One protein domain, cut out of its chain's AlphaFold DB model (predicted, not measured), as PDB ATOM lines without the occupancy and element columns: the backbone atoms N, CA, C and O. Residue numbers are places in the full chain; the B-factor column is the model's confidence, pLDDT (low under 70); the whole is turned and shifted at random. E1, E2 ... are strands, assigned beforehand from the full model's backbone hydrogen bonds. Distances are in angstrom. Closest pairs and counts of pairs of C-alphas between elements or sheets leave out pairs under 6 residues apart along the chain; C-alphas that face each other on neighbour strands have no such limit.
ATOM      1  N   PHE A  94     -34.313  -6.990 -14.381       78.00
ATOM      2  CA  PHE A  94     -33.447  -7.768 -13.498       78.00
ATOM      3  C   PHE A  94     -34.283  -8.836 -12.789       78.00
ATOM      4  O   PHE A  94     -35.340  -8.530 -12.245       78.00
ATOM      5  N   GLU A  95     -33.798 -10.074 -12.788       79.69
ATOM      6  CA  GLU A  95     -34.351 -11.179 -12.007       79.69
ATOM      7  C   GLU A  95     -33.227 -11.798 -11.171       79.69
ATOM      8  O   GLU A  95     -32.138 -12.089 -11.685       79.69
ATOM      9  N   TRP A  96     -33.498 -12.053  -9.891       86.50
ATOM     10  CA  TRP A  96     -32.655 -12.942  -9.091       86.50
ATOM     11  C   TRP A  96     -32.668 -14.366  -9.671       86.50
ATOM     12  O   TRP A  96     -33.591 -14.747 -10.391       86.50
ATOM     13  N   THR A  97     -31.615 -15.138  -9.401       86.31
ATOM     14  CA  THR A  97     -31.439 -16.511  -9.912       86.31
ATOM     15  C   THR A  97     -30.884 -17.491  -8.878       86.31
ATOM     16  O   THR A  97     -31.035 -18.696  -9.058       86.31
ATOM     17  N   SER A  98     -30.268 -17.021  -7.787       89.88
ATOM     18  CA  SER A  98     -29.915 -17.867  -6.638       89.88
ATOM     19  C   SER A  98     -29.747 -17.084  -5.335       89.88
ATOM     20  O   SER A  98     -29.469 -15.882  -5.339       89.88
ATOM     21  N   ILE A  99     -29.898 -17.796  -4.218       93.56
ATOM     22  CA  ILE A  99     -29.622 -17.323  -2.862       93.56
ATOM     23  C   ILE A  99     -29.001 -18.461  -2.038       93.56
ATOM     24  O   ILE A  99     -29.401 -19.616  -2.173       93.56
ATOM     25  N   SER A 100     -28.049 -18.143  -1.160       93.94
ATOM     26  CA  SER A 100     -27.499 -19.090  -0.179       93.94
ATOM     27  C   SER A 100     -27.242 -18.403   1.163       93.94
ATOM     28  O   SER A 100     -26.818 -17.246   1.203       93.94
ATOM     29  N   LEU A 101     -27.479 -19.124   2.262       94.12
ATOM     30  CA  LEU A 101     -27.306 -18.639   3.634       94.12
ATOM     31  C   LEU A 101     -26.235 -19.441   4.373       94.12
ATOM     32  O   LEU A 101     -26.042 -20.629   4.115       94.12
ATOM     33  N   PHE A 102     -25.517 -18.779   5.272       92.06
ATOM     34  CA  PHE A 102     -24.629 -19.394   6.260       92.06
ATOM     35  C   PHE A 102     -24.298 -18.365   7.344       92.06
ATOM     36  O   PHE A 102     -24.487 -17.163   7.157       92.06
ATOM     37  N   ASN A 103     -23.766 -18.805   8.477       91.38
ATOM     38  CA  ASN A 103     -23.379 -17.919   9.576       91.38
ATOM     39  C   ASN A 103     -21.992 -18.291  10.149       91.38
ATOM     40  O   ASN A 103     -21.347 -19.255   9.730       91.38
ATOM     41  N   SER A 104     -21.513 -17.488  11.101       89.06
ATOM     42  CA  SER A 104     -20.387 -17.814  11.981       89.06
ATOM     43  C   SER A 104     -20.784 -17.546  13.429       89.06
ATOM     44  O   SER A 104     -20.943 -16.393  13.843       89.06
ATOM     45  N   ASN A 105     -20.926 -18.622  14.207       84.19
ATOM     46  CA  ASN A 105     -21.381 -18.573  15.597       84.19
ATOM     47  C   ASN A 105     -20.428 -17.771  16.500       84.19
ATOM     48  O   ASN A 105     -20.895 -17.017  17.352       84.19
ATOM     49  N   ARG A 106     -19.101 -17.892  16.320       84.75
ATOM     50  CA  ARG A 106     -18.120 -17.194  17.177       84.75
ATOM     51  C   ARG A 106     -18.120 -15.680  16.952       84.75
ATOM     52  O   ARG A 106     -17.913 -14.924  17.897       84.75
ATOM     53  N   LEU A 107     -18.354 -15.234  15.716       85.06
ATOM     54  CA  LEU A 107     -18.418 -13.809  15.370       85.06
ATOM     55  C   LEU A 107     -19.822 -13.206  15.479       85.06
ATOM     56  O   LEU A 107     -19.950 -11.991  15.346       85.06
ATOM     57  N   LYS A 108     -20.855 -14.037  15.675       88.69
ATOM     58  CA  LYS A 108     -22.270 -13.666  15.549       88.69
ATOM     59  C   LYS A 108     -22.550 -12.852  14.279       88.69
ATOM     60  O   LYS A 108     -23.033 -11.716  14.319       88.69
ATOM     61  N   ARG A 109     -22.186 -13.440  13.137       89.88
ATOM     62  CA  ARG A 109     -22.378 -12.857  11.805       89.88
ATOM     63  C   ARG A 109     -23.113 -13.821  10.881       89.88
ATOM     64  O   ARG A 109     -22.600 -14.904  10.609       89.88
ATOM     65  N   GLY A 110     -24.277 -13.406  10.394       92.06
ATOM     66  CA  GLY A 110     -24.981 -14.051   9.291       92.06
ATOM     67  C   GLY A 110     -24.461 -13.548   7.943       92.06
ATOM     68  O   GLY A 110     -24.028 -12.400   7.825       92.06
ATOM     69  N   TYR A 111     -24.509 -14.392   6.920       92.06
ATOM     70  CA  TYR A 111     -24.097 -14.087   5.554       92.06
ATOM     71  C   TYR A 111     -25.207 -14.470   4.570       92.06
ATOM     72  O   TYR A 111     -25.816 -15.534   4.678       92.06
ATOM     73  N   ILE A 112     -25.442 -13.591   3.596       93.56
ATOM     74  CA  ILE A 112     -26.438 -13.751   2.536       93.56
ATOM     75  C   ILE A 112     -25.702 -13.611   1.201       93.56
ATOM     76  O   ILE A 112     -25.222 -12.527   0.865       93.56
ATOM     77  N   LEU A 113     -25.594 -14.707   0.456       92.38
ATOM     78  CA  LEU A 113     -25.025 -14.742  -0.889       92.38
ATOM     79  C   LEU A 113     -26.163 -14.701  -1.915       92.38
ATOM     80  O   LEU A 113     -27.128 -15.449  -1.781       92.38
ATOM     81  N   LEU A 114     -26.060 -13.828  -2.918       90.31
ATOM     82  CA  LEU A 114     -27.106 -13.582  -3.913       90.31
ATOM     83  C   LEU A 114     -26.537 -13.530  -5.327       90.31
ATOM     84  O   LEU A 114     -25.566 -12.813  -5.576       90.31
ATOM     85  N   GLY A 115     -27.188 -14.239  -6.250       87.56
ATOM     86  CA  GLY A 115     -26.910 -14.202  -7.684       87.56
ATOM     87  C   GLY A 115     -28.129 -13.762  -8.485       87.56
ATOM     88  O   GLY A 115     -29.241 -14.217  -8.216       87.56
ATOM     89  N   GLY A 116     -27.935 -12.884  -9.470       83.94
ATOM     90  CA  GLY A 116     -29.006 -12.380 -10.337       83.94
ATOM     91  C   GLY A 116     -28.495 -11.858 -11.680       83.94
ATOM     92  O   GLY A 116     -27.288 -11.751 -11.901       83.94
ATOM     93  N   SER A 117     -29.412 -11.572 -12.606       79.56
ATOM     94  CA  SER A 117     -29.093 -11.217 -14.000       79.56
ATOM     95  C   SER A 117     -30.225 -10.443 -14.686       79.56
ATOM     96  O   SER A 117     -31.388 -10.559 -14.303       79.56
ATOM     97  N   TYR A 118     -29.903  -9.684 -15.735       76.69
ATOM     98  CA  TYR A 118     -30.901  -9.030 -16.588       76.69
ATOM     99  C   TYR A 118     -31.434  -9.978 -17.661       76.69
ATOM    100  O   TYR A 118     -30.710 -10.839 -18.152       76.69
ATOM    101  N   LYS A 119     -32.696  -9.800 -18.050       73.00
ATOM    102  CA  LYS A 119     -33.428 -10.626 -19.014       73.00
ATOM    103  C   LYS A 119     -34.105  -9.743 -20.053       73.00
ATOM    104  O   LYS A 119     -34.806  -8.790 -19.708       73.00
ATOM    105  N   HIS A 120     -33.894 -10.074 -21.323       67.38
ATOM    106  CA  HIS A 120     -34.369  -9.263 -22.439       67.38
ATOM    107  C   HIS A 120     -35.863  -9.494 -22.731       67.38
ATOM    108  O   HIS A 120     -36.329 -10.634 -22.724       67.38
ATOM    109  N   GLN A 121     -36.630  -8.426 -22.985       57.22
ATOM    110  CA  GLN A 121     -38.084  -8.532 -23.214       57.22
ATOM    111  C   GLN A 121     -38.497  -8.862 -24.659       57.22
ATOM    112  O   GLN A 121     -39.599  -9.370 -24.867       57.22
ATOM    113  N   SER A 122     -37.671  -8.559 -25.665       50.09
ATOM    114  CA  SER A 122     -38.044  -8.708 -27.081       50.09
ATOM    115  C   SER A 122     -37.407  -9.930 -27.738       50.09
ATOM    116  O   SER A 122     -36.241  -9.884 -28.118       50.09
ATOM    117  N   PHE A 123     -38.202 -10.981 -27.960       48.72
ATOM    118  CA  PHE A 123     -37.799 -12.150 -28.746       48.72
ATOM    119  C   PHE A 123     -38.759 -12.440 -29.900       48.72
ATOM    120  O   PHE A 123     -39.942 -12.696 -29.694       48.72
ATOM    121  N   ASN A 124     -38.202 -12.451 -31.113       39.03
ATOM    122  CA  ASN A 124     -38.733 -13.215 -32.238       39.03
ATOM    123  C   ASN A 124     -38.008 -14.569 -32.272       39.03
ATOM    124  O   ASN A 124     -36.827 -14.646 -31.931       39.03
ATOM    125  N   ASN A 125     -38.706 -15.624 -32.685       44.88
ATOM    126  CA  ASN A 125     -38.183 -16.990 -32.664       44.88
ATOM    127  C   ASN A 125     -36.949 -17.170 -33.573       44.88
ATOM    128  O   ASN A 125     -36.966 -16.734 -34.725       44.88
ATOM    129  N   ASN A 126     -35.942 -17.913 -33.090       42.16
ATOM    130  CA  ASN A 126     -35.798 -19.312 -33.530       42.16
ATOM    131  C   ASN A 126     -34.843 -20.175 -32.670       42.16
ATOM    132  O   ASN A 126     -35.202 -21.320 -32.425       42.16
ATOM    133  N   ASP A 127     -33.704 -19.668 -32.166       45.50
ATOM    134  CA  ASP A 127     -32.613 -20.546 -31.658       45.50
ATOM    135  C   ASP A 127     -32.006 -20.188 -30.273       45.50
ATOM    136  O   ASP A 127     -31.016 -20.788 -29.850       45.50
ATOM    137  N   ASN A 128     -32.562 -19.221 -29.535       45.88
ATOM    138  CA  ASN A 128     -31.916 -18.652 -28.338       45.88
ATOM    139  C   ASN A 128     -32.446 -19.246 -27.013       45.88
ATOM    140  O   ASN A 128     -33.643 -19.173 -26.719       45.88
ATOM    141  N   VAL A 129     -31.557 -19.770 -26.158       53.22
ATOM    142  CA  VAL A 129     -31.921 -20.477 -24.907       53.22
ATOM    143  C   VAL A 129     -32.026 -19.491 -23.735       53.22
ATOM    144  O   VAL A 129     -31.209 -19.481 -22.823       53.22
ATOM    145  N   SER A 130     -33.063 -18.647 -23.777       56.44
ATOM    146  CA  SER A 130     -33.371 -17.592 -22.791       56.44
ATOM    147  C   SER A 130     -32.185 -16.661 -22.452       56.44
ATOM    148  O   SER A 130     -31.622 -16.740 -21.360       56.44
ATOM    149  N   PRO A 131     -31.813 -15.739 -23.360       62.00
ATOM    150  CA  PRO A 131     -30.670 -14.853 -23.158       62.00
ATOM    151  C   PRO A 131     -30.856 -13.910 -21.968       62.00
ATOM    152  O   PRO A 131     -31.598 -12.920 -22.027       62.00
ATOM    153  N   ARG A 132     -30.124 -14.202 -20.893       69.00
ATOM    154  CA  ARG A 132     -29.820 -13.241 -19.834       69.00
ATOM    155  C   ARG A 132     -28.501 -12.537 -20.147       69.00
ATOM    156  O   ARG A 132     -27.709 -13.009 -20.967       69.00
ATOM    157  N   TYR A 133     -28.247 -11.420 -19.480       67.88
ATOM    158  CA  TYR A 133     -26.979 -10.699 -19.546       67.88
ATOM    159  C   TYR A 133     -26.657 -10.003 -18.215       67.88
ATOM    160  O   TYR A 133     -27.499  -9.935 -17.318       67.88
ATOM    161  N   ASN A 134     -25.425  -9.498 -18.083       70.56
ATOM    162  CA  ASN A 134     -24.904  -8.830 -16.886       70.56
ATOM    163  C   ASN A 134     -25.214  -9.595 -15.582       70.56
ATOM    164  O   ASN A 134     -25.890  -9.075 -14.691       70.56
ATOM    165  N   SER A 135     -24.715 -10.833 -15.472       75.31
ATOM    166  CA  SER A 135     -24.685 -11.560 -14.196       75.31
ATOM    167  C   SER A 135     -23.991 -10.730 -13.115       75.31
ATOM    168  O   SER A 135     -22.951 -10.108 -13.365       75.31
ATOM    169  N   GLN A 136     -24.555 -10.757 -11.910       78.88
ATOM    170  CA  GLN A 136     -24.015 -10.114 -10.716       78.88
ATOM    171  C   GLN A 136     -24.068 -11.079  -9.533       78.88
ATOM    172  O   GLN A 136     -25.063 -11.780  -9.342       78.88
ATOM    173  N   MET A 137     -23.005 -11.072  -8.726       86.19
ATOM    174  CA  MET A 137     -22.927 -11.801  -7.457       86.19
ATOM    175  C   MET A 137     -22.622 -10.835  -6.322       86.19
ATOM    176  O   MET A 137     -21.685 -10.041  -6.429       86.19
ATOM    177  N   ILE A 138     -23.377 -10.925  -5.231       87.56
ATOM    178  CA  ILE A 138     -23.254 -10.042  -4.068       87.56
ATOM    179  C   ILE A 138     -23.225 -10.887  -2.797       87.56
ATOM    180  O   ILE A 138     -24.069 -11.761  -2.612       87.56
ATOM    181  N   LEU A 139     -22.272 -10.605  -1.910       90.44
ATOM    182  CA  LEU A 139     -22.220 -11.169  -0.565       90.44
ATOM    183  C   LEU A 139     -22.512 -10.068   0.454       90.44
ATOM    184  O   LEU A 139     -21.713  -9.148   0.636       90.44
ATOM    185  N   CYS A 140     -23.656 -10.175   1.119       90.62
ATOM    186  CA  CYS A 140     -24.059  -9.315   2.224       90.62
ATOM    187  C   CYS A 140     -23.785  -9.988   3.573       90.62
ATOM    188  O   CYS A 140     -23.847 -11.212   3.687       90.62
ATOM    189  N   TYR A 141     -23.528  -9.193   4.612       89.25
ATOM    190  CA  TYR A 141     -23.393  -9.677   5.986       89.25
ATOM    191  C   TYR A 141     -24.288  -8.917   6.976       89.25
ATOM    192  O   TYR A 141     -24.367  -7.685   6.984       89.25
ATOM    193  N   LEU A 142     -24.925  -9.688   7.852       90.50
ATOM    194  CA  LEU A 142     -25.673  -9.244   9.022       90.50
ATOM    195  C   LEU A 142     -24.781  -9.430  10.251       90.50
ATOM    196  O   LEU A 142     -24.219 -10.506  10.438       90.50
ATOM    197  N   ASN A 143     -24.644  -8.411  11.095       89.06
ATOM    198  CA  ASN A 143     -23.968  -8.561  12.386       89.06
ATOM    199  C   ASN A 143     -25.005  -8.559  13.508       89.06
ATOM    200  O   ASN A 143     -26.004  -7.841  13.419       89.06
ATOM    201  N   TRP A 144     -24.720  -9.287  14.586       88.56
ATOM    202  CA  TRP A 144     -25.351  -9.035  15.877       88.56
ATOM    203  C   TRP A 144     -25.108  -7.583  16.318       88.56
ATOM    204  O   TRP A 144     -24.027  -7.027  16.103       88.56
ATOM    205  N   LYS A 145     -26.125  -6.982  16.930       86.19
ATOM    206  CA  LYS A 145     -26.159  -5.594  17.393       86.19
ATOM    207  C   LYS A 145     -26.681  -5.532  18.820       86.19
ATOM    208  O   LYS A 145     -27.424  -6.410  19.256       86.19
ATOM    209  N   SER A 146     -26.332  -4.474  19.543       82.00
ATOM    210  CA  SER A 146     -26.918  -4.250  20.862       82.00
ATOM    211  C   SER A 146     -28.401  -3.863  20.761       82.00
ATOM    212  O   SER A 146     -28.831  -3.225  19.797       82.00
ATOM    213  N   ASP A 147     -29.182  -4.183  21.796       75.06
ATOM    214  CA  ASP A 147     -30.608  -3.816  21.887       75.06
ATOM    215  C   ASP A 147     -30.837  -2.285  21.886       75.06
ATOM    216  O   ASP A 147     -31.950  -1.823  21.640       75.06
ATOM    217  N   TYR A 148     -29.779  -1.491  22.109       76.12
ATOM    218  CA  TYR A 148     -29.773  -0.031  21.966       76.12
ATOM    219  C   TYR A 148     -29.648   0.453  20.506       76.12
ATOM    220  O   TYR A 148     -30.007   1.591  20.215       76.12
ATOM    221  N   GLU A 149     -29.138  -0.377  19.591       77.81
ATOM    222  CA  GLU A 149     -29.033  -0.074  18.154       77.81
ATOM    223  C   GLU A 149     -30.249  -0.578  17.368       77.81
ATOM    224  O   GLU A 149     -30.742   0.105  16.470       77.81
ATOM    225  N   THR A 150     -30.717  -1.790  17.679       82.19
ATOM    226  CA  THR A 150     -31.892  -2.416  17.058       82.19
ATOM    227  C   THR A 150     -32.575  -3.355  18.040       82.19
ATOM    228  O   THR A 150     -31.924  -4.258  18.559       82.19
ATOM    229  N   LEU A 151     -33.898  -3.250  18.196       78.94
ATOM    230  CA  LEU A 151     -34.672  -4.203  19.008       78.94
ATOM    231  C   LEU A 151     -34.733  -5.617  18.407       78.94
ATOM    232  O   LEU A 151     -35.069  -6.554  19.122       78.94
ATOM    233  N   LEU A 152     -34.344  -5.787  17.139       83.31
ATOM    234  CA  LEU A 152     -34.090  -7.102  16.543       83.31
ATOM    235  C   LEU A 152     -32.837  -7.789  17.126       83.31
ATOM    236  O   LEU A 152     -32.733  -9.003  17.066       83.31
ATOM    237  N   GLY A 153     -31.872  -7.045  17.681       82.69
ATOM    238  CA  GLY A 153     -30.577  -7.594  18.119       82.69
ATOM    239  C   GLY A 153     -29.603  -7.942  16.980       82.69
ATOM    240  O   GLY A 153     -28.523  -8.472  17.237       82.69
ATOM    241  N   PHE A 154     -29.940  -7.633  15.725       88.94
ATOM    242  CA  PHE A 154     -29.067  -7.803  14.560       88.94
ATOM    243  C   PHE A 154     -29.407  -6.804  13.442       88.94
ATOM    244  O   PHE A 154     -30.430  -6.114  13.474       88.94
ATOM    245  N   GLY A 155     -28.543  -6.716  12.429       88.12
ATOM    246  CA  GLY A 155     -28.851  -6.014  11.185       88.12
ATOM    247  C   GLY A 155     -27.637  -5.717  10.310       88.12
ATOM    248  O   GLY A 155     -26.500  -6.075  10.622       88.12
ATOM    249  N   PHE A 156     -27.883  -5.016   9.204       86.81
ATOM    250  CA  PHE A 156     -26.839  -4.546   8.295       86.81
ATOM    251  C   PHE A 156     -26.026  -3.384   8.891       86.81
ATOM    252  O   PHE A 156     -26.548  -2.551   9.638       86.81
ATOM    253  N   ASN A 157     -24.744  -3.309   8.532       81.31
ATOM    254  CA  ASN A 157     -23.863  -2.171   8.823       81.31
ATOM    255  C   ASN A 157     -23.694  -1.284   7.577       81.31
ATOM    256  O   ASN A 157     -24.108  -1.652   6.478       81.31
ATOM    257  N   THR A 158     -23.037  -0.133   7.723       68.88
ATOM    258  CA  THR A 158     -22.576   0.652   6.571       68.88
ATOM    259  C   THR A 158     -21.680  -0.203   5.667       68.88
ATOM    260  O   THR A 158     -20.789  -0.906   6.144       68.88
ATOM    261  N   ASN A 159     -21.952  -0.170   4.358       67.62
ATOM    262  CA  ASN A 159     -21.325  -1.014   3.331       67.62
ATOM    263  C   ASN A 159     -21.383  -2.530   3.639       67.62
ATOM    264  O   ASN A 159     -20.418  -3.252   3.410       67.62
ATOM    265  N   SER A 160     -22.524  -3.023   4.136       79.12
ATOM    266  CA  SER A 160     -22.768  -4.439   4.472       79.12
ATOM    267  C   SER A 160     -22.677  -5.443   3.319       79.12
ATOM    268  O   SER A 160     -22.716  -6.643   3.582       79.12
ATOM    269  N   CYS A 161     -22.611  -4.990   2.066       86.12
ATOM    270  CA  CYS A 161     -22.683  -5.836   0.878       86.12
ATOM    271  C   CYS A 161     -21.514  -5.575  -0.071       86.12
ATOM    272  O   CYS A 161     -21.228  -4.432  -0.426       86.12
ATOM    273  N   ILE A 162     -20.866  -6.656  -0.503       86.00
ATOM    274  CA  ILE A 162     -19.683  -6.647  -1.362       86.00
ATOM    275  C   ILE A 162     -20.052  -7.312  -2.698       86.00
ATOM    276  O   ILE A 162     -20.437  -8.486  -2.691       86.00
ATOM    277  N   PRO A 163     -19.938  -6.621  -3.848       81.56
ATOM    278  CA  PRO A 163     -20.058  -7.268  -5.149       81.56
ATOM    279  C   PRO A 163     -18.833  -8.164  -5.388       81.56
ATOM    280  O   PRO A 163     -17.698  -7.689  -5.387       81.56
ATOM    281  N   LEU A 164     -19.064  -9.462  -5.588       80.31
ATOM    282  CA  LEU A 164     -18.022 -10.451  -5.893       80.31
ATOM    283  C   LEU A 164     -17.754 -10.563  -7.399       80.31
ATOM    284  O   LEU A 164     -16.632 -10.845  -7.811       80.31
ATOM    285  N   LEU A 165     -18.778 -10.322  -8.225       72.38
ATOM    286  CA  LEU A 165     -18.679 -10.346  -9.685       72.38
ATOM    287  C   LEU A 165     -19.444  -9.162 -10.283       72.38
ATOM    288  O   LEU A 165     -20.639  -9.002 -10.035       72.38
ATOM    289  N   GLN A 166     -18.744  -8.362 -11.094       57.88
ATOM    290  CA  GLN A 166     -19.297  -7.238 -11.852       57.88
ATOM    291  C   GLN A 166     -18.833  -7.324 -13.315       57.88
ATOM    292  O   GLN A 166     -17.662  -7.120 -13.638       57.88
ATOM    293  N   SER A 167     -19.758  -7.668 -14.210       54.66
ATOM    294  CA  SER A 167     -19.496  -7.973 -15.619       54.66
ATOM    295  C   SER A 167     -19.490  -6.707 -16.500       54.66
ATOM    296  O   SER A 167     -20.470  -6.356 -17.145       54.66
ATOM    297  N   ASN A 168     -18.348  -6.011 -16.569       43.81
ATOM    298  CA  ASN A 168     -18.190  -4.737 -17.304       43.81
ATOM    299  C   ASN A 168     -18.075  -4.864 -18.852       43.81
ATOM    300  O   ASN A 168     -17.557  -3.963 -19.514       43.81
ATOM    301  N   SER A 169     -18.494  -5.975 -19.468       44.62
ATOM    302  CA  SER A 169     -18.206  -6.275 -20.882       44.62
ATOM    303  C   SER A 169     -19.223  -5.683 -21.876       44.62
ATOM    304  O   SER A 169     -19.984  -6.419 -22.497       44.62
ATOM    305  N   MET A 170     -19.184  -4.365 -22.093       41.34
ATOM    306  CA  MET A 170     -20.037  -3.607 -23.041       41.34
ATOM    307  C   MET A 170     -19.875  -3.937 -24.549       41.34
ATOM    308  O   MET A 170     -20.382  -3.207 -25.400       41.34
ATOM    309  N   ASN A 171     -19.179  -5.011 -24.932       40.00
ATOM    310  CA  ASN A 171     -18.897  -5.300 -26.342       40.00
ATOM    311  C   ASN A 171     -20.056  -6.046 -27.024       40.00
ATOM    312  O   ASN A 171     -20.137  -7.273 -26.962       40.00
ATOM    313  N   SER A 172     -20.873  -5.297 -27.770       43.12
ATOM    314  CA  SER A 172     -22.050  -5.719 -28.559       43.12
ATOM    315  C   SER A 172     -21.834  -6.816 -29.617       43.12
ATOM    316  O   SER A 172     -22.779  -7.193 -30.301       43.12
ATOM    317  N   ASN A 173     -20.604  -7.303 -29.796       42.12
ATOM    318  CA  ASN A 173     -20.205  -8.167 -30.914       42.12
ATOM    319  C   ASN A 173     -19.887  -9.613 -30.477       42.12
ATOM    320  O   ASN A 173     -19.291 -10.368 -31.241       42.12
ATOM    321  N   ASN A 174     -20.229  -9.987 -29.240       46.34
ATOM    322  CA  ASN A 174     -19.928 -11.294 -28.660       46.34
ATOM    323  C   ASN A 174     -21.204 -12.117 -28.440       46.34
ATOM    324  O   ASN A 174     -22.027 -11.764 -27.600       46.34
ATOM    325  N   ASN A 175     -21.311 -13.264 -29.117       51.53
ATOM    326  CA  ASN A 175     -22.423 -14.216 -28.986       51.53
ATOM    327  C   ASN A 175     -22.314 -15.032 -27.676       51.53
ATOM    328  O   ASN A 175     -22.074 -16.242 -27.698       51.53
ATOM    329  N   HIS A 176     -22.428 -14.352 -26.534       55.12
ATOM    330  CA  HIS A 176     -22.468 -14.940 -25.196       55.12
ATOM    331  C   HIS A 176     -23.817 -14.638 -24.555       55.12
ATOM    332  O   HIS A 176     -24.136 -13.481 -24.293       55.12
ATOM    333  N   GLU A 177     -24.587 -15.682 -24.285       58.66
ATOM    334  CA  GLU A 177     -25.860 -15.593 -23.574       58.66
ATOM    335  C   GLU A 177     -25.615 -16.085 -22.145       58.66
ATOM    336  O   GLU A 177     -24.868 -17.039 -21.956       58.66
ATOM    337  N   TYR A 178     -26.182 -15.454 -21.121       62.94
ATOM    338  CA  TYR A 178     -26.046 -15.930 -19.741       62.94
ATOM    339  C   TYR A 178     -27.270 -16.780 -19.384       62.94
ATOM    340  O   TYR A 178     -28.378 -16.489 -19.833       62.94
ATOM    341  N   LEU A 179     -27.088 -17.818 -18.562       61.03
ATOM    342  CA  LEU A 179     -28.185 -18.671 -18.075       61.03
ATOM    343  C   LEU A 179     -28.654 -18.297 -16.655       61.03
ATOM    344  O   LEU A 179     -29.662 -18.822 -16.184       61.03
ATOM    345  N   GLY A 180     -27.976 -17.341 -16.009       67.44
ATOM    346  CA  GLY A 180     -28.232 -16.899 -14.635       67.44
ATOM    347  C   GLY A 180     -27.219 -17.480 -13.647       67.44
ATOM    348  O   GLY A 180     -26.776 -18.614 -13.803       67.44
ATOM    349  N   ALA A 181     -26.840 -16.700 -12.636       75.06
ATOM    350  CA  ALA A 181     -25.823 -17.100 -11.668       75.06
ATOM    351  C   ALA A 181     -26.399 -18.023 -10.583       75.06
ATOM    352  O   ALA A 181     -27.447 -17.721  -9.994       75.06
ATOM    353  N   THR A 182     -25.691 -19.114 -10.281       85.62
ATOM    354  CA  THR A 182     -26.029 -20.056  -9.203       85.62
ATOM    355  C   THR A 182     -25.034 -19.984  -8.054       85.62
ATOM    356  O   THR A 182     -23.866 -19.659  -8.255       85.62
ATOM    357  N   SER A 183     -25.493 -20.257  -6.834       90.62
ATOM    358  CA  SER A 183     -24.686 -20.183  -5.614       90.62
ATOM    359  C   SER A 183     -25.059 -21.285  -4.626       90.62
ATOM    360  O   SER A 183     -26.201 -21.743  -4.621       90.62
ATOM    361  N   GLN A 184     -24.082 -21.726  -3.827       91.62
ATOM    362  CA  GLN A 184     -24.299 -22.626  -2.694       91.62
ATOM    363  C   GLN A 184     -23.288 -22.358  -1.573       91.62
ATOM    364  O   GLN A 184     -22.132 -22.010  -1.823       91.62
ATOM    365  N   SER A 185     -23.715 -22.563  -0.329       92.81
ATOM    366  CA  SER A 185     -22.904 -22.455   0.888       92.81
ATOM    367  C   SER A 185     -22.839 -23.784   1.649       92.81
ATOM    368  O   SER A 185     -23.710 -24.643   1.517       92.81
ATOM    369  N   LEU A 186     -21.781 -23.954   2.444       90.06
ATOM    370  CA  LEU A 186     -21.561 -25.092   3.332       90.06
ATOM    371  C   LEU A 186     -20.794 -24.632   4.581       90.06
ATOM    372  O   LEU A 186     -19.635 -24.218   4.504       90.06
ATOM    373  N   LYS A 187     -21.432 -24.737   5.744       88.50
ATOM    374  CA  LYS A 187     -20.824 -24.502   7.058       88.50
ATOM    375  C   LYS A 187     -20.132 -25.780   7.532       88.50
ATOM    376  O   LYS A 187     -20.746 -26.844   7.536       88.50
ATOM    377  N   ILE A 188     -18.854 -25.686   7.902       85.19
ATOM    378  CA  ILE A 188     -18.014 -26.847   8.263       85.19
ATOM    379  C   ILE A 188     -17.716 -26.846   9.767       85.19
ATOM    380  O   ILE A 188     -17.744 -27.888  10.417       85.19
ATOM    381  N   THR A 189     -17.442 -25.669  10.336       83.88
ATOM    382  CA  THR A 189     -17.269 -25.461  11.783       83.88
ATOM    383  C   THR A 189     -17.904 -24.127  12.204       83.88
ATOM    384  O   THR A 189     -18.560 -23.463  11.407       83.88
ATOM    385  N   GLN A 190     -17.703 -23.693  13.454       79.56
ATOM    386  CA  GLN A 190     -18.179 -22.387  13.949       79.56
ATOM    387  C   GLN A 190     -17.476 -21.174  13.294       79.56
ATOM    388  O   GLN A 190     -17.985 -20.050  13.367       79.56
ATOM    389  N   ASP A 191     -16.317 -21.402  12.664       80.12
ATOM    390  CA  ASP A 191     -15.440 -20.377  12.072       80.12
ATOM    391  C   ASP A 191     -15.025 -20.653  10.621       80.12
ATOM    392  O   ASP A 191     -14.465 -19.761   9.978       80.12
ATOM    393  N   LEU A 192     -15.264 -21.870  10.122       87.56
ATOM    394  CA  LEU A 192     -14.885 -22.318   8.786       87.56
ATOM    395  C   LEU A 192     -16.144 -22.610   7.965       87.56
ATOM    396  O   LEU A 192     -16.860 -23.576   8.242       87.56
ATOM    397  N   SER A 193     -16.371 -21.799   6.936       90.56
ATOM    398  CA  SER A 193     -17.481 -21.951   5.994       90.56
ATOM    399  C   SER A 193     -16.969 -21.769   4.571       90.56
ATOM    400  O   SER A 193     -16.106 -20.933   4.307       90.56
ATOM    401  N   VAL A 194     -17.499 -22.555   3.645       91.88
ATOM    402  CA  VAL A 194     -17.187 -22.489   2.217       91.88
ATOM    403  C   VAL A 194     -18.418 -22.002   1.475       91.88
ATOM    404  O   VAL A 194     -19.540 -22.390   1.796       91.88
ATOM    405  N   PHE A 195     -18.215 -21.166   0.464       92.19
ATOM    406  CA  PHE A 195     -19.256 -20.875  -0.510       92.19
ATOM    407  C   PHE A 195     -18.693 -20.936  -1.923       92.19
ATOM    408  O   PHE A 195     -17.497 -20.749  -2.157       92.19
ATOM    409  N   ILE A 196     -19.573 -21.211  -2.871       90.19
ATOM    410  CA  ILE A 196     -19.266 -21.265  -4.292       90.19
ATOM    411  C   ILE A 196     -20.351 -20.517  -5.056       90.19
ATOM    412  O   ILE A 196     -21.522 -20.533  -4.670       90.19
ATOM    413  N   TYR A 197     -19.968 -19.886  -6.158       88.69
ATOM    414  CA  TYR A 197     -20.919 -19.456  -7.174       88.69
ATOM    415  C   TYR A 197     -20.419 -19.813  -8.569       88.69
ATOM    416  O   TYR A 197     -19.213 -19.900  -8.800       88.69
ATOM    417  N   CYS A 198     -21.350 -20.013  -9.494       83.25
ATOM    418  CA  CYS A 198     -21.087 -20.341 -10.886       83.25
ATOM    419  C   CYS A 198     -21.822 -19.363 -11.804       83.25
ATOM    420  O   CYS A 198     -22.997 -19.063 -11.589       83.25
ATOM    421  N   ASP A 199     -21.134 -18.900 -12.847       75.81
ATOM    422  CA  ASP A 199     -21.706 -18.066 -13.910       75.81
ATOM    423  C   ASP A 199     -21.746 -18.871 -15.229       75.81
ATOM    424  O   ASP A 199     -20.755 -18.900 -15.970       75.81
ATOM    425  N   PRO A 200     -22.825 -19.639 -15.485       69.75
ATOM    426  CA  PRO A 200     -22.994 -20.427 -16.704       69.75
ATOM    427  C   PRO A 200     -23.377 -19.549 -17.906       69.75
ATOM    428  O   PRO A 200     -24.466 -18.972 -17.962       69.75
ATOM    429  N   LEU A 201     -22.506 -19.516 -18.918       67.50
ATOM    430  CA  LEU A 201     -22.787 -18.911 -20.222       67.50
ATOM    431  C   LEU A 201     -23.251 -19.994 -21.202       67.50
ATOM    432  O   LEU A 201     -22.721 -21.103 -21.225       67.50
ATOM    433  N   TRP A 202     -24.186 -19.668 -22.079       59.22
ATOM    434  CA  TRP A 202     -24.471 -20.421 -23.289       59.22
ATOM    435  C   TRP A 202     -23.716 -19.817 -24.484       59.22
ATOM    436  O   TRP A 202     -23.521 -18.602 -24.600       59.22
ATOM    437  N   ARG A 203     -23.268 -20.693 -25.385       59.81
ATOM    438  CA  ARG A 203     -22.621 -20.346 -26.656       59.81
ATOM    439  C   ARG A 203     -23.231 -21.201 -27.758       59.81
ATOM    440  O   ARG A 203     -23.000 -22.409 -27.800       59.81
ATOM    441  N   ALA A 204     -23.933 -20.562 -28.692       55.06
ATOM    442  CA  ALA A 204     -24.542 -21.236 -29.842       55.06
ATOM    443  C   ALA A 204     -23.535 -22.122 -30.609       55.06
ATOM    444  O   ALA A 204     -23.843 -23.252 -30.968       55.06
ATOM    445  N   ASN A 205     -22.290 -21.653 -30.771       55.56
ATOM    446  CA  ASN A 205     -21.237 -22.371 -31.498       55.56
ATOM    447  C   ASN A 205     -20.727 -23.655 -30.806       55.56
ATOM    448  O   ASN A 205     -19.990 -24.404 -31.443       55.56
ATOM    449  N   SER A 206     -21.035 -23.897 -29.524       56.09
ATOM    450  CA  SER A 206     -20.544 -25.072 -28.778       56.09
ATOM    451  C   SER A 206     -21.630 -26.044 -28.323       56.09
ATOM    452  O   SER A 206     -21.275 -27.155 -27.941       56.09
ATOM    453  N   LEU A 207     -22.914 -25.659 -28.355       55.34
ATOM    454  CA  LEU A 207     -24.065 -26.508 -27.978       55.34
ATOM    455  C   LEU A 207     -23.946 -27.167 -26.582       55.34
ATOM    456  O   LEU A 207     -24.476 -28.252 -26.335       55.34
ATOM    457  N   VAL A 208     -23.208 -26.511 -25.684       55.25
ATOM    458  CA  VAL A 208     -22.887 -26.925 -24.310       55.25
ATOM    459  C   VAL A 208     -22.700 -25.640 -23.489       55.25
ATOM    460  O   VAL A 208     -22.058 -24.711 -24.002       55.25
ATOM    461  N   PRO A 209     -23.217 -25.553 -22.246       55.19
ATOM    462  CA  PRO A 209     -22.957 -24.418 -21.366       55.19
ATOM    463  C   PRO A 209     -21.475 -24.359 -20.966       55.19
ATOM    464  O   PRO A 209     -20.867 -25.362 -20.601       55.19
ATOM    465  N   ILE A 210     -20.895 -23.164 -21.028       60.97
ATOM    466  CA  ILE A 210     -19.503 -22.859 -20.707       60.97
ATOM    467  C   ILE A 210     -19.517 -21.755 -19.660       60.97
ATOM    468  O   ILE A 210     -19.945 -20.642 -19.933       60.97
ATOM    469  N   GLY A 211     -19.029 -22.045 -18.467       65.62
ATOM    470  CA  GLY A 211     -19.064 -21.120 -17.343       65.62
ATOM    471  C   GLY A 211     -17.792 -21.185 -16.523       65.62
ATOM    472  O   GLY A 211     -16.841 -21.890 -16.869       65.62
ATOM    473  N   ARG A 212     -17.792 -20.431 -15.430       74.62
ATOM    474  CA  ARG A 212     -16.752 -20.477 -14.402       74.62
ATOM    475  C   ARG A 212     -17.424 -20.603 -13.046       74.62
ATOM    476  O   ARG A 212     -18.334 -19.827 -12.755       74.62
ATOM    477  N   CYS A 213     -16.954 -21.536 -12.230       80.94
ATOM    478  CA  CYS A 213     -17.275 -21.589 -10.811       80.94
ATOM    479  C   CYS A 213     -16.099 -21.046  -9.990       80.94
ATOM    480  O   CYS A 213     -14.947 -21.405 -10.245       80.94
ATOM    481  N   TYR A 214     -16.398 -20.214  -8.996       84.69
ATOM    482  CA  TYR A 214     -15.424 -19.619  -8.085       84.69
ATOM    483  C   TYR A 214     -15.712 -20.079  -6.659       84.69
ATOM    484  O   TYR A 214     -16.781 -19.807  -6.109       84.69
ATOM    485  N   LEU A 215     -14.753 -20.792  -6.077       88.56
ATOM    486  CA  LEU A 215     -14.810 -21.317  -4.720       88.56
ATOM    487  C   LEU A 215     -14.128 -20.337  -3.759       88.56
ATOM    488  O   LEU A 215     -12.992 -19.926  -3.994       88.56
ATOM    489  N   HIS A 216     -14.797 -19.989  -2.663       90.50
ATOM    490  CA  HIS A 216     -14.265 -19.131  -1.609       90.50
ATOM    491  C   HIS A 216     -14.261 -19.857  -0.265       90.50
ATOM    492  O   HIS A 216     -15.251 -20.472   0.135       90.50
ATOM    493  N   LEU A 217     -13.158 -19.713   0.468       90.56
ATOM    494  CA  LEU A 217     -13.082 -20.084   1.876       90.56
ATOM    495  C   LEU A 217     -13.300 -18.843   2.748       90.56
ATOM    496  O   LEU A 217     -12.628 -17.827   2.561       90.56
ATOM    497  N   ILE A 218     -14.198 -18.937   3.726       88.50
ATOM    498  CA  ILE A 218     -14.275 -18.008   4.853       88.50
ATOM    499  C   ILE A 218     -13.706 -18.713   6.080       88.50
ATOM    500  O   ILE A 218     -14.143 -19.799   6.457       88.50
ATOM    501  N   ASN A 219     -12.722 -18.073   6.705       87.56
ATOM    502  CA  ASN A 219     -12.085 -18.546   7.927       87.56
ATOM    503  C   ASN A 219     -11.999 -17.374   8.910       87.56
ATOM    504  O   ASN A 219     -11.485 -16.313   8.553       87.56
ATOM    505  N   ASN A 220     -12.528 -17.538  10.127       82.38
ATOM    506  CA  ASN A 220     -12.601 -16.475  11.139       82.38
ATOM    507  C   ASN A 220     -13.238 -15.173  10.593       82.38
ATOM    508  O   ASN A 220     -12.810 -14.066  10.921       82.38
ATOM    509  N   GLY A 221     -14.243 -15.304   9.720       78.69
ATOM    510  CA  GLY A 221     -14.958 -14.189   9.085       78.69
ATOM    511  C   GLY A 221     -14.197 -13.428   7.994       78.69
ATOM    512  O   GLY A 221     -14.769 -12.506   7.405       78.69
ATOM    513  N   VAL A 222     -12.948 -13.804   7.699       84.62
ATOM    514  CA  VAL A 222     -12.155 -13.264   6.587       84.62
ATOM    515  C   VAL A 222     -12.426 -14.095   5.335       84.62
ATOM    516  O   VAL A 222     -12.260 -15.315   5.349       84.62
ATOM    517  N   ILE A 223     -12.831 -13.429   4.252       86.12
ATOM    518  CA  ILE A 223     -13.000 -14.035   2.925       86.12
ATOM    519  C   ILE A 223     -11.613 -14.174   2.291       86.12
ATOM    520  O   ILE A 223     -10.893 -13.186   2.151       86.12
ATOM    521  N   GLN A 224     -11.233 -15.392   1.913       86.50
ATOM    522  CA  GLN A 224      -9.993 -15.653   1.184       86.50
ATOM    523  C   GLN A 224     -10.164 -15.428  -0.328       86.50
ATOM    524  O   GLN A 224     -11.282 -15.345  -0.848       86.50
ATOM    525  N   SER A 225      -9.037 -15.337  -1.039       80.56
ATOM    526  CA  SER A 225      -8.991 -15.282  -2.505       80.56
ATOM    527  C   SER A 225      -9.778 -16.434  -3.130       80.56
ATOM    528  O   SER A 225      -9.643 -17.577  -2.691       80.56
ATOM    529  N   SER A 226     -10.559 -16.139  -4.169       83.31
ATOM    530  CA  SER A 226     -11.269 -17.156  -4.942       83.31
ATOM    531  C   SER A 226     -10.307 -18.127  -5.622       83.31
ATOM    532  O   SER A 226      -9.279 -17.733  -6.173       83.31
ATOM    533  N   ILE A 227     -10.699 -19.398  -5.644       82.31
ATOM    534  CA  ILE A 227     -10.140 -20.414  -6.531       82.31
ATOM    535  C   ILE A 227     -11.120 -20.560  -7.694       82.31
ATOM    536  O   ILE A 227     -12.263 -20.979  -7.503       82.31
ATOM    537  N   GLU A 228     -10.699 -20.192  -8.903       79.19
ATOM    538  CA  GLU A 228     -11.458 -20.499 -10.116       79.19
ATOM    539  C   GLU A 228     -11.283 -21.990 -10.442       79.19
ATOM    540  O   GLU A 228     -10.158 -22.450 -10.645       79.19
ATOM    541  N   LEU A 229     -12.377 -22.753 -10.510       74.56
ATOM    542  CA  LEU A 229     -12.363 -24.203 -10.769       74.56
ATOM    543  C   LEU A 229     -12.169 -24.522 -12.269       74.56
ATOM    544  O   LEU A 229     -12.902 -25.310 -12.871       74.56
ATOM    545  N   ALA A 230     -11.189 -23.869 -12.893       59.62
ATOM    546  CA  ALA A 230     -10.924 -23.890 -14.328       59.62
ATOM    547  C   ALA A 230      -9.931 -24.989 -14.748       59.62
ATOM    548  O   ALA A 230      -8.898 -24.713 -15.360       59.62
ATOM    549  N   GLU A 231     -10.274 -26.251 -14.491       55.50
ATOM    550  CA  GLU A 231      -9.673 -27.354 -15.249       55.50
ATOM    551  C   GLU A 231     -10.391 -27.521 -16.599       55.50
ATOM    552  O   GLU A 231     -11.624 -27.500 -16.698       55.50
ATOM    553  N   PHE A 232      -9.603 -27.663 -17.667       49.94
ATOM    554  CA  PHE A 232     -10.111 -27.909 -19.013       49.94
ATOM    555  C   PHE A 232     -10.360 -29.402 -19.217       49.94
ATOM    556  O   PHE A 232      -9.440 -30.215 -19.121       49.94
ATOM    557  N   CYS A 233     -11.593 -29.760 -19.564       51.12
ATOM    558  CA  CYS A 233     -11.974 -31.143 -19.811       51.12
ATOM    559  C   CYS A 233     -11.322 -31.649 -21.111       51.12
ATOM    560  O   CYS A 233     -11.730 -31.274 -22.214       51.12
ATOM    561  N   GLN A 234     -10.319 -32.524 -20.991       38.06
ATOM    562  CA  GLN A 234      -9.805 -33.284 -22.129       38.06
ATOM    563  C   GLN A 234     -10.720 -34.473 -22.421       38.06
ATOM    564  O   GLN A 234     -10.854 -35.378 -21.601       38.06
ATOM    565  N   THR A 235     -11.295 -34.516 -23.622       40.25
ATOM    566  CA  THR A 235     -11.932 -35.723 -24.163       40.25
ATOM    567  C   THR A 235     -11.335 -36.024 -25.534       40.25
ATOM    568  O   THR A 235     -11.185 -35.140 -26.376       40.25
ATOM    569  N   ASN A 236     -10.919 -37.277 -25.750       36.97
ATOM    570  CA  ASN A 236     -10.298 -37.758 -26.993       36.97
ATOM    571  C   ASN A 236      -9.190 -36.827 -27.539       36.97
ATOM    572  O   ASN A 236      -9.210 -36.437 -28.707       36.97
ATOM    573  N   LEU A 237      -8.239 -36.453 -26.668       38.09
ATOM    574  CA  LEU A 237      -7.098 -35.558 -26.945       38.09
ATOM    575  C   LEU A 237      -7.467 -34.134 -27.416       38.09
ATOM    576  O   LEU A 237      -6.587 -33.369 -27.810       38.09
ATOM    577  N   LYS A 238      -8.742 -33.738 -27.341       38.97
ATOM    578  CA  LYS A 238      -9.190 -32.363 -27.582       38.97
ATOM    579  C   LYS A 238      -9.471 -31.666 -26.257       38.97
ATOM    580  O   LYS A 238     -10.162 -32.193 -25.390       38.97
ATOM    581  N   VAL A 239      -8.922 -30.461 -26.127       45.72
ATOM    582  CA  VAL A 239      -9.178 -29.559 -25.002       45.72
ATOM    583  C   VAL A 239     -10.529 -28.895 -25.237       45.72
ATOM    584  O   VAL A 239     -10.643 -28.012 -26.087       45.72
ATOM    585  N   PHE A 240     -11.549 -29.321 -24.497       50.59
ATOM    586  CA  PHE A 240     -12.815 -28.604 -24.441       50.59
ATOM    587  C   PHE A 240     -12.835 -27.644 -23.247       50.59
ATOM    588  O   PHE A 240     -12.056 -27.745 -22.297       50.59
ATOM    589  N   THR A 241     -13.707 -26.652 -23.363       52.88
ATOM    590  CA  THR A 241     -13.936 -25.544 -22.428       52.88
ATOM    591  C   THR A 241     -14.219 -26.004 -20.986       52.88
ATOM    592  O   THR A 241     -14.622 -27.154 -20.799       52.88
ATOM    593  N   PRO A 242     -13.971 -25.146 -19.970       52.47
ATOM    594  CA  PRO A 242     -13.835 -25.547 -18.564       52.47
ATOM    595  C   PRO A 242     -14.977 -26.422 -18.041       52.47
ATOM    596  O   PRO A 242     -16.149 -26.160 -18.312       52.47
ATOM    597  N   CYS A 243     -14.614 -27.450 -17.267       53.78
ATOM    598  CA  CYS A 243     -15.553 -28.454 -16.764       53.78
ATOM    599  C   CYS A 243     -16.628 -27.838 -15.847       53.78
ATOM    600  O   CYS A 243     -17.814 -28.138 -15.991       53.78
ATOM    601  N   ALA A 244     -16.224 -26.949 -14.929       56.06
ATOM    602  CA  ALA A 244     -17.072 -26.374 -13.884       56.06
ATOM    603  C   ALA A 244     -18.007 -25.258 -14.407       56.06
ATOM    604  O   ALA A 244     -17.855 -24.076 -14.100       56.06
ATOM    605  N   ALA A 245     -18.990 -25.664 -15.210       60.91
ATOM    606  CA  ALA A 245     -20.048 -24.827 -15.768       60.91
ATOM    607  C   ALA A 245     -21.419 -25.310 -15.256       60.91
ATOM    608  O   ALA A 245     -22.101 -26.068 -15.942       60.91
ATOM    609  N   GLY A 246     -21.789 -24.964 -14.021       66.50
ATOM    610  CA  GLY A 246     -23.012 -25.468 -13.380       66.50
ATOM    611  C   GLY A 246     -24.267 -24.660 -13.702       66.50
ATOM    612  O   GLY A 246     -24.309 -23.466 -13.418       66.50
ATOM    613  N   HIS A 247     -25.306 -25.321 -14.224       78.56
ATOM    614  CA  HIS A 247     -26.674 -24.786 -14.183       78.56
ATOM    615  C   HIS A 247     -27.285 -24.932 -12.786       78.56
ATOM    616  O   HIS A 247     -28.027 -24.066 -12.348       78.56
TER     617      HIS A 247
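This is residues 94 to 247 of the 1119 residues of an uncharacterized protein of Schistosoma haematobium (UniProt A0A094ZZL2). Two antiparallel sheets, E1 E2 E3 E4 and E5 E6 E7, make a loose sandwich, only partly face to face: they come close along E1 and E5 and spread toward E4 and E7. The small hairpin E8 E9 sits near the beginning of E7. The 154 printed residues hold nine named strands, E1 to E9 in chain order, and no named helix; the class is all strand. The whole is loose, with a radius of gyration of the C-alphas of 18.4 A, and flat, spanning 58 by 40 by 21 A.

E1, residues 94 to 104, E2, 109 to 119, E3, 132 to 144, and E4, 154 to 166, form a twisted meander, each strand the antiparallel neighbour of the one before. N 100 and O 113 are 2.9 A apart, N 112 and O 140 2.9 A, N 139 and O 162 2.9 A. E5, residues 182 to 187, E6, 192 to 202, and E7, 210 to 219, form a second meander, with N 184 and O 196 at 2.9 A and N 195 and O 216 at 3.1 A. The closest C-alphas of E1 and E5 are those of Ser 98 and Thr 182, 5.1 A. E4 and E7 are apart. E8, residues 232 to 235, and E9, 238 to 242, are a hairpin, with N 240 and O 233 at 3.0 A.

E1 begins at C-alpha 94 (-33.447, -7.768, -13.498) and bends by 58 degrees at residue 97. E3 is 36.2 A long, E6 33.5 A and E2 32.8 A. E4 bends by 72 degrees at residue 158. E9 ends at C-alpha 242 (-13.835, -25.547, -18.564).

The C-alphas farthest apart, of Tyr 148 and Asn 236, are 64.8 A apart. The printed part has no cut. The links E2 to E3, E4 to E5 and E7 to E8 are long. The mean pLDDT of the printed part is 72.8; 60 residues are under 70, among them 120 to 133 and 230 to 246.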